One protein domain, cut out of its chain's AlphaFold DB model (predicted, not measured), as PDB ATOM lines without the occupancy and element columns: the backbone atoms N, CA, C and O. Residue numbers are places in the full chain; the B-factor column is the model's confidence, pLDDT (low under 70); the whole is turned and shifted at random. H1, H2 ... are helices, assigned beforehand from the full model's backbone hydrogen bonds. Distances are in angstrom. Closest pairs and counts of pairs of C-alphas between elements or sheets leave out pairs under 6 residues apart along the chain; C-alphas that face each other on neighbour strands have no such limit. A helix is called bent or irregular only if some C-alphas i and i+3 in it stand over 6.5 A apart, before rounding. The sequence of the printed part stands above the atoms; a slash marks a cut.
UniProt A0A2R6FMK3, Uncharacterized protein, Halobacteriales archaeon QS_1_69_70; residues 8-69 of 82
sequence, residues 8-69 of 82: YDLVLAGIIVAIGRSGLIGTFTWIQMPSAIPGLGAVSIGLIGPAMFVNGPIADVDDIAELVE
ATOM      1  N   TYR A   8      38.957   9.030  22.247       81.88
ATOM      2  CA  TYR A   8      38.097   8.666  21.124       81.88
ATOM      3  C   TYR A   8      37.017   7.635  21.482       81.88
ATOM      4  O   TYR A   8      35.947   7.670  20.874       81.88
ATOM      5  N   ASP A   9      37.228   6.789  22.495       87.38
ATOM      6  CA  ASP A   9      36.198   5.859  22.975       87.38
ATOM      7  C   ASP A   9      35.061   6.616  23.674       87.38
ATOM      8  O   ASP A   9      33.886   6.303  23.477       87.38
ATOM      9  N   LEU A  10      35.397   7.657  24.446       85.69
ATOM     10  CA  LEU A  10      34.419   8.534  25.097       85.69
ATOM     11  C   LEU A  10      33.632   9.357  24.079       85.69
ATOM     12  O   LEU A  10      32.407   9.448  24.179       85.69
ATOM     13  N   VAL A  11      34.312   9.919  23.075       85.75
ATOM     14  CA  VAL A  11      33.658  10.642  21.975       85.75
ATOM     15  C   VAL A  11      32.701   9.715  21.228       85.75
ATOM     16  O   VAL A  11      31.543  10.071  21.004       85.75
ATOM     17  N   LEU A  12      33.146   8.501  20.891       89.88
ATOM     18  CA  LEU A  12      32.321   7.515  20.198       89.88
ATOM     19  C   LEU A  12      31.098   7.110  21.031       89.88
ATOM     20  O   LEU A  12      29.979   7.090  20.513       89.88
ATOM     21  N   ALA A  13      31.285   6.841  22.324       91.69
ATOM     22  CA  ALA A  13      30.189   6.541  23.240       91.69
ATOM     23  C   ALA A  13      29.195   7.710  23.331       91.69
ATOM     24  O   ALA A  13      27.982   7.499  23.251       91.69
ATOM     25  N   GLY A  14      29.694   8.945  23.421       90.56
ATOM     26  CA  GLY A  14      28.878  10.158  23.427       90.56
ATOM     27  C   GLY A  14      28.016  10.300  22.171       90.56
ATOM     28  O   GLY A  14      26.819  10.574  22.279       90.56
ATOM     29  N   ILE A  15      28.579  10.037  20.987       91.56
ATOM     30  CA  ILE A  15      27.841  10.065  19.714       91.56
ATOM     31  C   ILE A  15      26.728   9.011  19.707       91.56
ATOM     32  O   ILE A  15      25.583   9.329  19.377       91.56
ATOM     33  N   ILE A  16      27.032   7.772  20.106       95.81
ATOM     34  CA  ILE A  16      26.044   6.684  20.155       95.81
ATOM     35  C   ILE A  16      24.886   7.051  21.090       95.81
ATOM     36  O   ILE A  16      23.718   6.904  20.721       95.81
ATOM     37  N   VAL A  17      25.195   7.584  22.277       95.44
ATOM     38  CA  VAL A  17      24.188   8.031  23.249       95.44
ATOM     39  C   VAL A  17      23.349   9.182  22.689       95.44
ATOM     40  O   VAL A  17      22.127   9.164  22.837       95.44
ATOM     41  N   ALA A  18      23.960  10.160  22.018       87.69
ATOM     42  CA  ALA A  18      23.248  11.295  21.432       87.69
ATOM     43  C   ALA A  18      22.275  10.863  20.318       87.69
ATOM     44  O   ALA A  18      21.112  11.284  20.303       87.69
ATOM     45  N   ILE A  19      22.710   9.971  19.423       90.88
ATOM     46  CA  ILE A  19      21.864   9.421  18.354       90.88
ATOM     47  C   ILE A  19      20.721   8.595  18.954       90.88
ATOM     48  O   ILE A  19      19.557   8.832  18.635       90.88
ATOM     49  N   GLY A  20      21.022   7.675  19.875       92.25
ATOM     50  CA  GLY A  20      19.999   6.848  20.518       92.25
ATOM     51  C   GLY A  20      18.961   7.683  21.273       92.25
ATOM     52  O   GLY A  20      17.756   7.472  21.126       92.25
ATOM     53  N   ARG A  21      19.413   8.689  22.032       89.06
ATOM     54  CA  ARG A  21      18.538   9.584  22.797       89.06
ATOM     55  C   ARG A  21      17.666  10.454  21.896       89.06
ATOM     56  O   ARG A  21      16.487  10.609  22.193       89.06
ATOM     57  N   SER A  22      18.209  11.011  20.813       82.56
ATOM     58  CA  SER A  22      17.417  11.814  19.869       82.56
ATOM     59  C   SER A  22      16.353  10.977  19.152       82.56
ATOM     60  O   SER A  22      15.205  11.414  19.058       82.56
ATOM     61  N   GLY A  23      16.683   9.744  18.750       85.75
ATOM     62  CA  GLY A  23      15.714   8.793  18.199       85.75
ATOM     63  C   GLY A  23      14.599   8.453  19.189       85.75
ATOM     64  O   GLY A  23      13.425   8.514  18.832       85.75
ATOM     65  N   LEU A  24      14.952   8.186  20.452       88.00
ATOM     66  CA  LEU A  24      13.986   7.917  21.519       88.00
ATOM     67  C   LEU A  24      13.072   9.121  21.781       88.00
ATOM     68  O   LEU A  24      11.858   8.974  21.840       88.00
ATOM     69  N   ILE A  25      13.620  10.332  21.893       85.94
ATOM     70  CA  ILE A  25      12.809  11.548  22.061       85.94
ATOM     71  C   ILE A  25      11.837  11.706  20.884       85.94
ATOM     72  O   ILE A  25      10.670  12.042  21.095       85.94
ATOM     73  N   GLY A  26      12.280  11.396  19.664       81.69
ATOM     74  CA  GLY A  26      11.445  11.409  18.464       81.69
ATOM     75  C   GLY A  26      10.233  10.476  18.533       81.69
ATOM     76  O   GLY A  26       9.177  10.838  18.023       81.69
ATOM     77  N   THR A  27      10.321   9.323  19.210       85.38
ATOM     78  CA  THR A  27       9.166   8.411  19.356       85.38
ATOM     79  C   THR A  27       8.117   8.917  20.344       85.38
ATOM     80  O   THR A  27       6.963   8.503  20.268       85.38
ATOM     81  N   PHE A  28       8.496   9.802  21.269       86.69
ATOM     82  CA  PHE A  28       7.606  10.340  22.306       86.69
ATOM     83  C   PHE A  28       7.138  11.776  22.037       86.69
ATOM     84  O   PHE A  28       6.381  12.327  22.834       86.69
ATOM     85  N   THR A  29       7.554  12.391  20.927       82.38
ATOM     86  CA  THR A  29       7.301  13.812  20.656       82.38
ATOM     87  C   THR A  29       6.493  13.998  19.370       82.38
ATOM     88  O   THR A  29       6.829  13.445  18.331       82.38
ATOM     89  N   TRP A  30       5.438  14.819  19.413       82.94
ATOM     90  CA  TRP A  30       4.570  15.133  18.258       82.94
ATOM     91  C   TRP A  30       5.049  16.322  17.408       82.94
ATOM     92  O   TRP A  30       4.317  16.827  16.556       82.94
ATOM     93  N   ILE A  31       6.268  16.808  17.638       79.19
ATOM     94  CA  ILE A  31       6.817  17.942  16.891       79.19
ATOM     95  C   ILE A  31       7.153  17.478  15.471       79.19
ATOM     96  O   ILE A  31       7.878  16.503  15.274       79.19
ATOM     97  N   GLN A  32       6.642  18.197  14.472       78.62
ATOM     98  CA  GLN A  32       6.928  17.890  13.076       78.62
ATOM     99  C   GLN A  32       8.414  18.126  12.761       78.62
ATOM    100  O   GLN A  32       8.978  19.167  13.098       78.62
ATOM    101  N   MET A  33       9.047  17.178  12.061       77.06
ATOM    102  CA  MET A  33      10.466  17.252  11.675       77.06
ATOM    103  C   MET A  33      10.913  18.595  11.063       77.06
ATOM    104  O   MET A  33      11.989  19.064  11.439       77.06
ATOM    105  N   PRO A  34      10.119  19.264  10.198       84.50
ATOM    106  CA  PRO A  34      10.510  20.544   9.609       84.50
ATOM    107  C   PRO A  34      10.732  21.673  10.623       84.50
ATOM    108  O   PRO A  34      11.508  22.578  10.338       84.50
ATOM    109  N   SER A  35      10.081  21.637  11.792       84.12
ATOM    110  CA  SER A  35      10.282  22.629  12.858       84.12
ATOM    111  C   SER A  35      11.250  22.146  13.939       84.12
ATOM    112  O   SER A  35      12.008  22.952  14.481       84.12
ATOM    113  N   ALA A  36      11.290  20.836  14.209       83.12
ATOM    114  CA  ALA A  36      12.213  20.247  15.179       83.12
ATOM    115  C   ALA A  36      13.684  20.473  14.799       83.12
ATOM    116  O   ALA A  36      14.478  20.877  15.644       83.12
ATOM    117  N   ILE A  37      14.041  20.234  13.532       84.31
ATOM    118  CA  ILE A  37      15.430  20.318  13.062       84.31
ATOM    119  C   ILE A  37      16.012  21.735  13.202       84.31
ATOM    120  O   ILE A  37      17.041  21.869  13.867       84.31
ATOM    121  N   PRO A  38      15.399  22.803  12.653       91.38
ATOM    122  CA  PRO A  38      15.950  24.148  12.809       91.38
ATOM    123  C   PRO A  38      15.907  24.628  14.266       91.38
ATOM    124  O   PRO A  38      16.848  25.283  14.708       91.38
ATOM    125  N   GLY A  39      14.869  24.271  15.033       90.25
ATOM    126  CA  GLY A  39      14.753  24.656  16.441       90.25
ATOM    127  C   GLY A  39      15.857  24.048  17.310       90.25
ATOM    128  O   GLY A  39      16.593  24.769  17.983       90.25
ATOM    129  N   LEU A  40      16.025  22.725  17.257       86.44
ATOM    130  CA  LEU A  40      17.079  22.030  18.003       86.44
ATOM    131  C   LEU A  40      18.479  22.363  17.470       86.44
ATOM    132  O   LEU A  40      19.435  22.421  18.246       86.44
ATOM    133  N   GLY A  41      18.606  22.644  16.171       89.19
ATOM    134  CA  GLY A  41      19.831  23.166  15.570       89.19
ATOM    135  C   GLY A  41      20.236  24.519  16.158       89.19
ATOM    136  O   GLY A  41      21.382  24.684  16.565       89.19
ATOM    137  N   ALA A  42      19.294  25.456  16.297       93.38
ATOM    138  CA  ALA A  42      19.550  26.754  16.923       93.38
ATOM    139  C   ALA A  42      19.977  26.613  18.395       93.38
ATOM    140  O   ALA A  42      20.935  27.258  18.818       93.38
ATOM    141  N   VAL A  43      19.328  25.722  19.154       91.44
ATOM    142  CA  VAL A  43      19.736  25.404  20.536       91.44
ATOM    143  C   VAL A  43      21.164  24.855  20.567       91.44
ATOM    144  O   VAL A  43      21.976  25.289  21.380       91.44
ATOM    145  N   SER A  44      21.498  23.945  19.650       88.12
ATOM    146  CA  SER A  44      22.835  23.346  19.567       88.12
ATOM    147  C   SER A  44      23.904  24.390  19.239       88.12
ATOM    148  O   SER A  44      24.954  24.409  19.874       88.12
ATOM    149  N   ILE A  45      23.624  25.304  18.304       90.50
ATOM    150  CA  ILE A  45      24.510  26.430  17.973       90.50
ATOM    151  C   ILE A  45      24.704  27.341  19.187       90.50
ATOM    152  O   ILE A  45      25.830  27.742  19.463       90.50
ATOM    153  N   GLY A  46      23.642  27.641  19.938       90.25
ATOM    154  CA  GLY A  46      23.734  28.473  21.139       90.25
ATOM    155  C   GLY A  46      24.584  27.855  22.252       90.25
ATOM    156  O   GLY A  46      25.217  28.587  23.005       90.25
ATOM    157  N   LEU A  47      24.632  26.523  22.343       84.94
ATOM    158  CA  LEU A  47      25.424  25.809  23.348       84.94
ATOM    159  C   LEU A  47      26.874  25.570  22.900       84.94
ATOM    160  O   LEU A  47      27.804  25.800  23.666       84.94
ATOM    161  N   ILE A  48      27.075  25.111  21.662       83.94
ATOM    162  CA  ILE A  48      28.393  24.706  21.143       83.94
ATOM    163  C   ILE A  48      29.153  25.899  20.563       83.94
ATOM    164  O   ILE A  48      30.372  25.978  20.691       83.94
ATOM    165  N   GLY A  49      28.450  26.840  19.935       85.38
ATOM    166  CA  GLY A  49      29.051  28.003  19.284       85.38
ATOM    167  C   GLY A  49      29.937  28.822  20.230       85.38
ATOM    168  O   GLY A  49      31.107  29.024  19.910       85.38
ATOM    169  N   PRO A  50      29.450  29.242  21.411       81.94
ATOM    170  CA  PRO A  50      30.283  29.943  22.385       81.94
ATOM    171  C   PRO A  50      31.474  29.101  22.858       81.94
ATOM    172  O   PRO A  50      32.591  29.606  22.926       81.94
ATOM    173  N   ALA A  51      31.263  27.806  23.107       76.19
ATOM    174  CA  ALA A  51      32.332  26.909  23.534       76.19
ATOM    175  C   ALA A  51      33.449  26.788  22.481       76.19
ATOM    176  O   ALA A  51      34.614  26.788  22.844       76.19
ATOM    177  N   MET A  52      33.113  26.736  21.187       74.94
ATOM    178  CA  MET A  52      34.107  26.569  20.119       74.94
ATOM    179  C   MET A  52      34.737  27.870  19.622       74.94
ATOM    180  O   MET A  52      35.902  27.868  19.233       74.94
ATOM    181  N   PHE A  53      33.981  28.969  19.592       75.12
ATOM    182  CA  PHE A  53      34.410  30.207  18.931       75.12
ATOM    183  C   PHE A  53      34.691  31.367  19.890       75.12
ATOM    184  O   PHE A  53      35.375  32.305  19.494       75.12
ATOM    185  N   VAL A  54      34.185  31.318  21.127       75.62
ATOM    186  CA  VAL A  54      34.453  32.346  22.150       75.62
ATOM    187  C   VAL A  54      35.485  31.848  23.156       75.62
ATOM    188  O   VAL A  54      36.452  32.553  23.419       75.62
ATOM    189  N   ASN A  55      35.327  30.620  23.656       75.19
ATOM    190  CA  ASN A  55      36.264  30.023  24.617       75.19
ATOM    191  C   ASN A  55      37.471  29.336  23.947       75.19
ATOM    192  O   ASN A  55      38.402  28.934  24.635       75.19
ATOM    193  N   GLY A  56      37.477  29.255  22.612       63.50
ATOM    194  CA  GLY A  56      38.538  28.627  21.827       63.50
ATOM    195  C   GLY A  56      38.498  27.090  21.855       63.50
ATOM    196  O   GLY A  56      37.868  26.487  22.723       63.50
ATOM    197  N   PRO A  57      39.126  26.420  20.873       64.00
ATOM    198  CA  PRO A  57      39.172  24.965  20.828       64.00
ATOM    199  C   PRO A  57      40.038  24.416  21.966       64.00
ATOM    200  O   PRO A  57      41.204  24.778  22.090       64.00
ATOM    201  N   ILE A  58      39.455  23.504  22.744       59.62
ATOM    202  CA  ILE A  58      40.143  22.679  23.743       59.62
ATOM    203  C   ILE A  58      41.208  21.859  23.010       59.62
ATOM    204  O   ILE A  58      40.874  21.058  22.130       59.62
ATOM    205  N   ALA A  59      42.478  22.118  23.312       64.44
ATOM    206  CA  ALA A  59      43.614  21.510  22.635       64.44
ATOM    207  C   ALA A  59      44.059  20.217  23.333       64.44
ATOM    208  O   ALA A  59      44.559  19.319  22.652       64.44
ATOM    209  N   ASP A  60      43.827  20.097  24.645       55.75
ATOM    210  CA  ASP A  60      44.161  18.908  25.435       55.75
ATOM    211  C   ASP A  60      43.120  18.607  26.538       55.75
ATOM    212  O   ASP A  60      42.288  19.437  26.895       55.75
ATOM    213  N   VAL A  61      43.147  17.387  27.085       55.53
ATOM    214  CA  VAL A  61      42.270  16.938  28.184       55.53
ATOM    215  C   VAL A  61      42.529  17.735  29.467       55.53
ATOM    216  O   VAL A  61      41.599  17.954  30.247       55.53
ATOM    217  N   ASP A  62      43.763  18.205  29.660       58.50
ATOM    218  CA  ASP A  62      44.167  19.021  30.809       58.50
ATOM    219  C   ASP A  62      43.447  20.386  30.846       58.50
ATOM    220  O   ASP A  62      43.129  20.879  31.930       58.50
ATOM    221  N   ASP A  63      43.042  20.929  29.689       59.84
ATOM    222  CA  ASP A  63      42.273  22.183  29.595       59.84
ATOM    223  C   ASP A  63      40.874  22.063  30.248       59.84
ATOM    224  O   ASP A  63      40.255  23.055  30.633       59.84
ATOM    225  N   ILE A  64      40.340  20.840  30.388       56.28
ATOM    226  CA  ILE A  64      39.042  20.584  31.037       56.28
ATOM    227  C   ILE A  64      39.173  20.640  32.569       56.28
ATOM    228  O   ILE A  64      38.214  21.005  33.253       56.28
ATOM    229  N   ALA A  65      40.340  20.283  33.117       55.66
ATOM    230  CA  ALA A  65      40.588  20.274  34.559       55.66
ATOM    231  C   ALA A  65      40.803  21.692  35.115       55.66
ATOM    232  O   ALA A  65      40.276  22.021  36.179       55.66
ATOM    233  N   GLU A  66      41.496  22.552  34.366       53.53
ATOM    234  CA  GLU A  66      41.805  23.933  34.764       53.53
ATOM    235  C   GLU A  66      40.534  24.799  34.916       53.53
ATOM    236  O   GLU A  66      40.396  25.563  35.873       53.53
ATOM    237  N   LEU A  67      39.522  24.583  34.065       50.50
ATOM    238  CA  LEU A  67      38.226  25.284  34.120       50.50
ATOM    239  C   LEU A  67      37.374  24.961  35.364       50.50
ATOM    240  O   LEU A  67      36.434  25.694  35.677       50.50
ATOM    241  N   VAL A  68      37.665  23.861  36.066       53.53
ATOM    242  CA  VAL A  68      36.958  23.459  37.295       53.53
ATOM    243  C   VAL A  68      37.624  24.052  38.540       53.53
ATOM    244  O   VAL A  68      36.940  24.297  39.535       53.53
ATOM    245  N   GLU A  69      38.930  24.325  38.490       50.88
ATOM    246  CA  GLU A  69      39.680  24.882  39.621       50.88
ATOM    247  C   GLU A  69      39.580  26.410  39.732       50.88
ATOM    248  O   GLU A  69      39.658  26.939  40.841       50.88
TER     249      GLU A  69
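AT A GLANCE: This is residues 8 to 69 of the 82 residues of an uncharacterized protein of Halobacteriales archaeon QS_1_69_70 (UniProt A0A2R6FMK3). Two long helices, H1 and H2, make an open U: the chain runs out along H1, turns through a tight link and comes back along H2, with an empty gap between them. At the open end of the U the short helix H3 turns off on its own. You will find 62 printed residues with three named helices, H1, H2 and H3 in that order, and no named strand; the class is all helix. The whole is loose, with a radius of gyration of the C-alphas of 15.2 A, and elongated, spanning 42 by 26 by 18 A.

HOW THE PARTS SIT: Begin with H1, residues 8 to 28, where x falls from 38.097 at C-alpha 8 to 7.606 at C-alpha 28. Next comes H2, residues 33 to 53, where x rises from 10.466 to 34.410. H1 and H2 are apart, with no C-alpha of the one within 8 A of the other. H3, residues 62 to 69, is apart from both by the same test. Near residue 47 look for a kink of 36 degrees in H2, which is neither bent nor irregular, but only just: C-alphas 47 and 50 are 6.5 A apart. Of the O i to N i+4 pairs, 16 of 17 are within hydrogen-bond range in H1, 14 of 17 in H2 and 1 of 4 in H3, where 3 of 5 O i to N i+3 pairs are within range.

IN THESE COORDINATES: Find C-alpha 8 at (38.097, 8.666, 21.124); from there H1 runs 30.6 A to Phe 28. H2 starts at C-alpha 33, (10.466, 17.252, 11.675), and covers 28.2 A to Phe 53. H3 ends at C-alpha 69, (39.680, 24.882, 39.621).

THE WHOLE: The C-alphas of Gln 32 and Glu 69 are the two farthest apart, at 42.7 A. The printed part has no cut; the link from H1 to H2 is tight and that from H2 to H3 short. Residues 56 to 69 have pLDDT under 70.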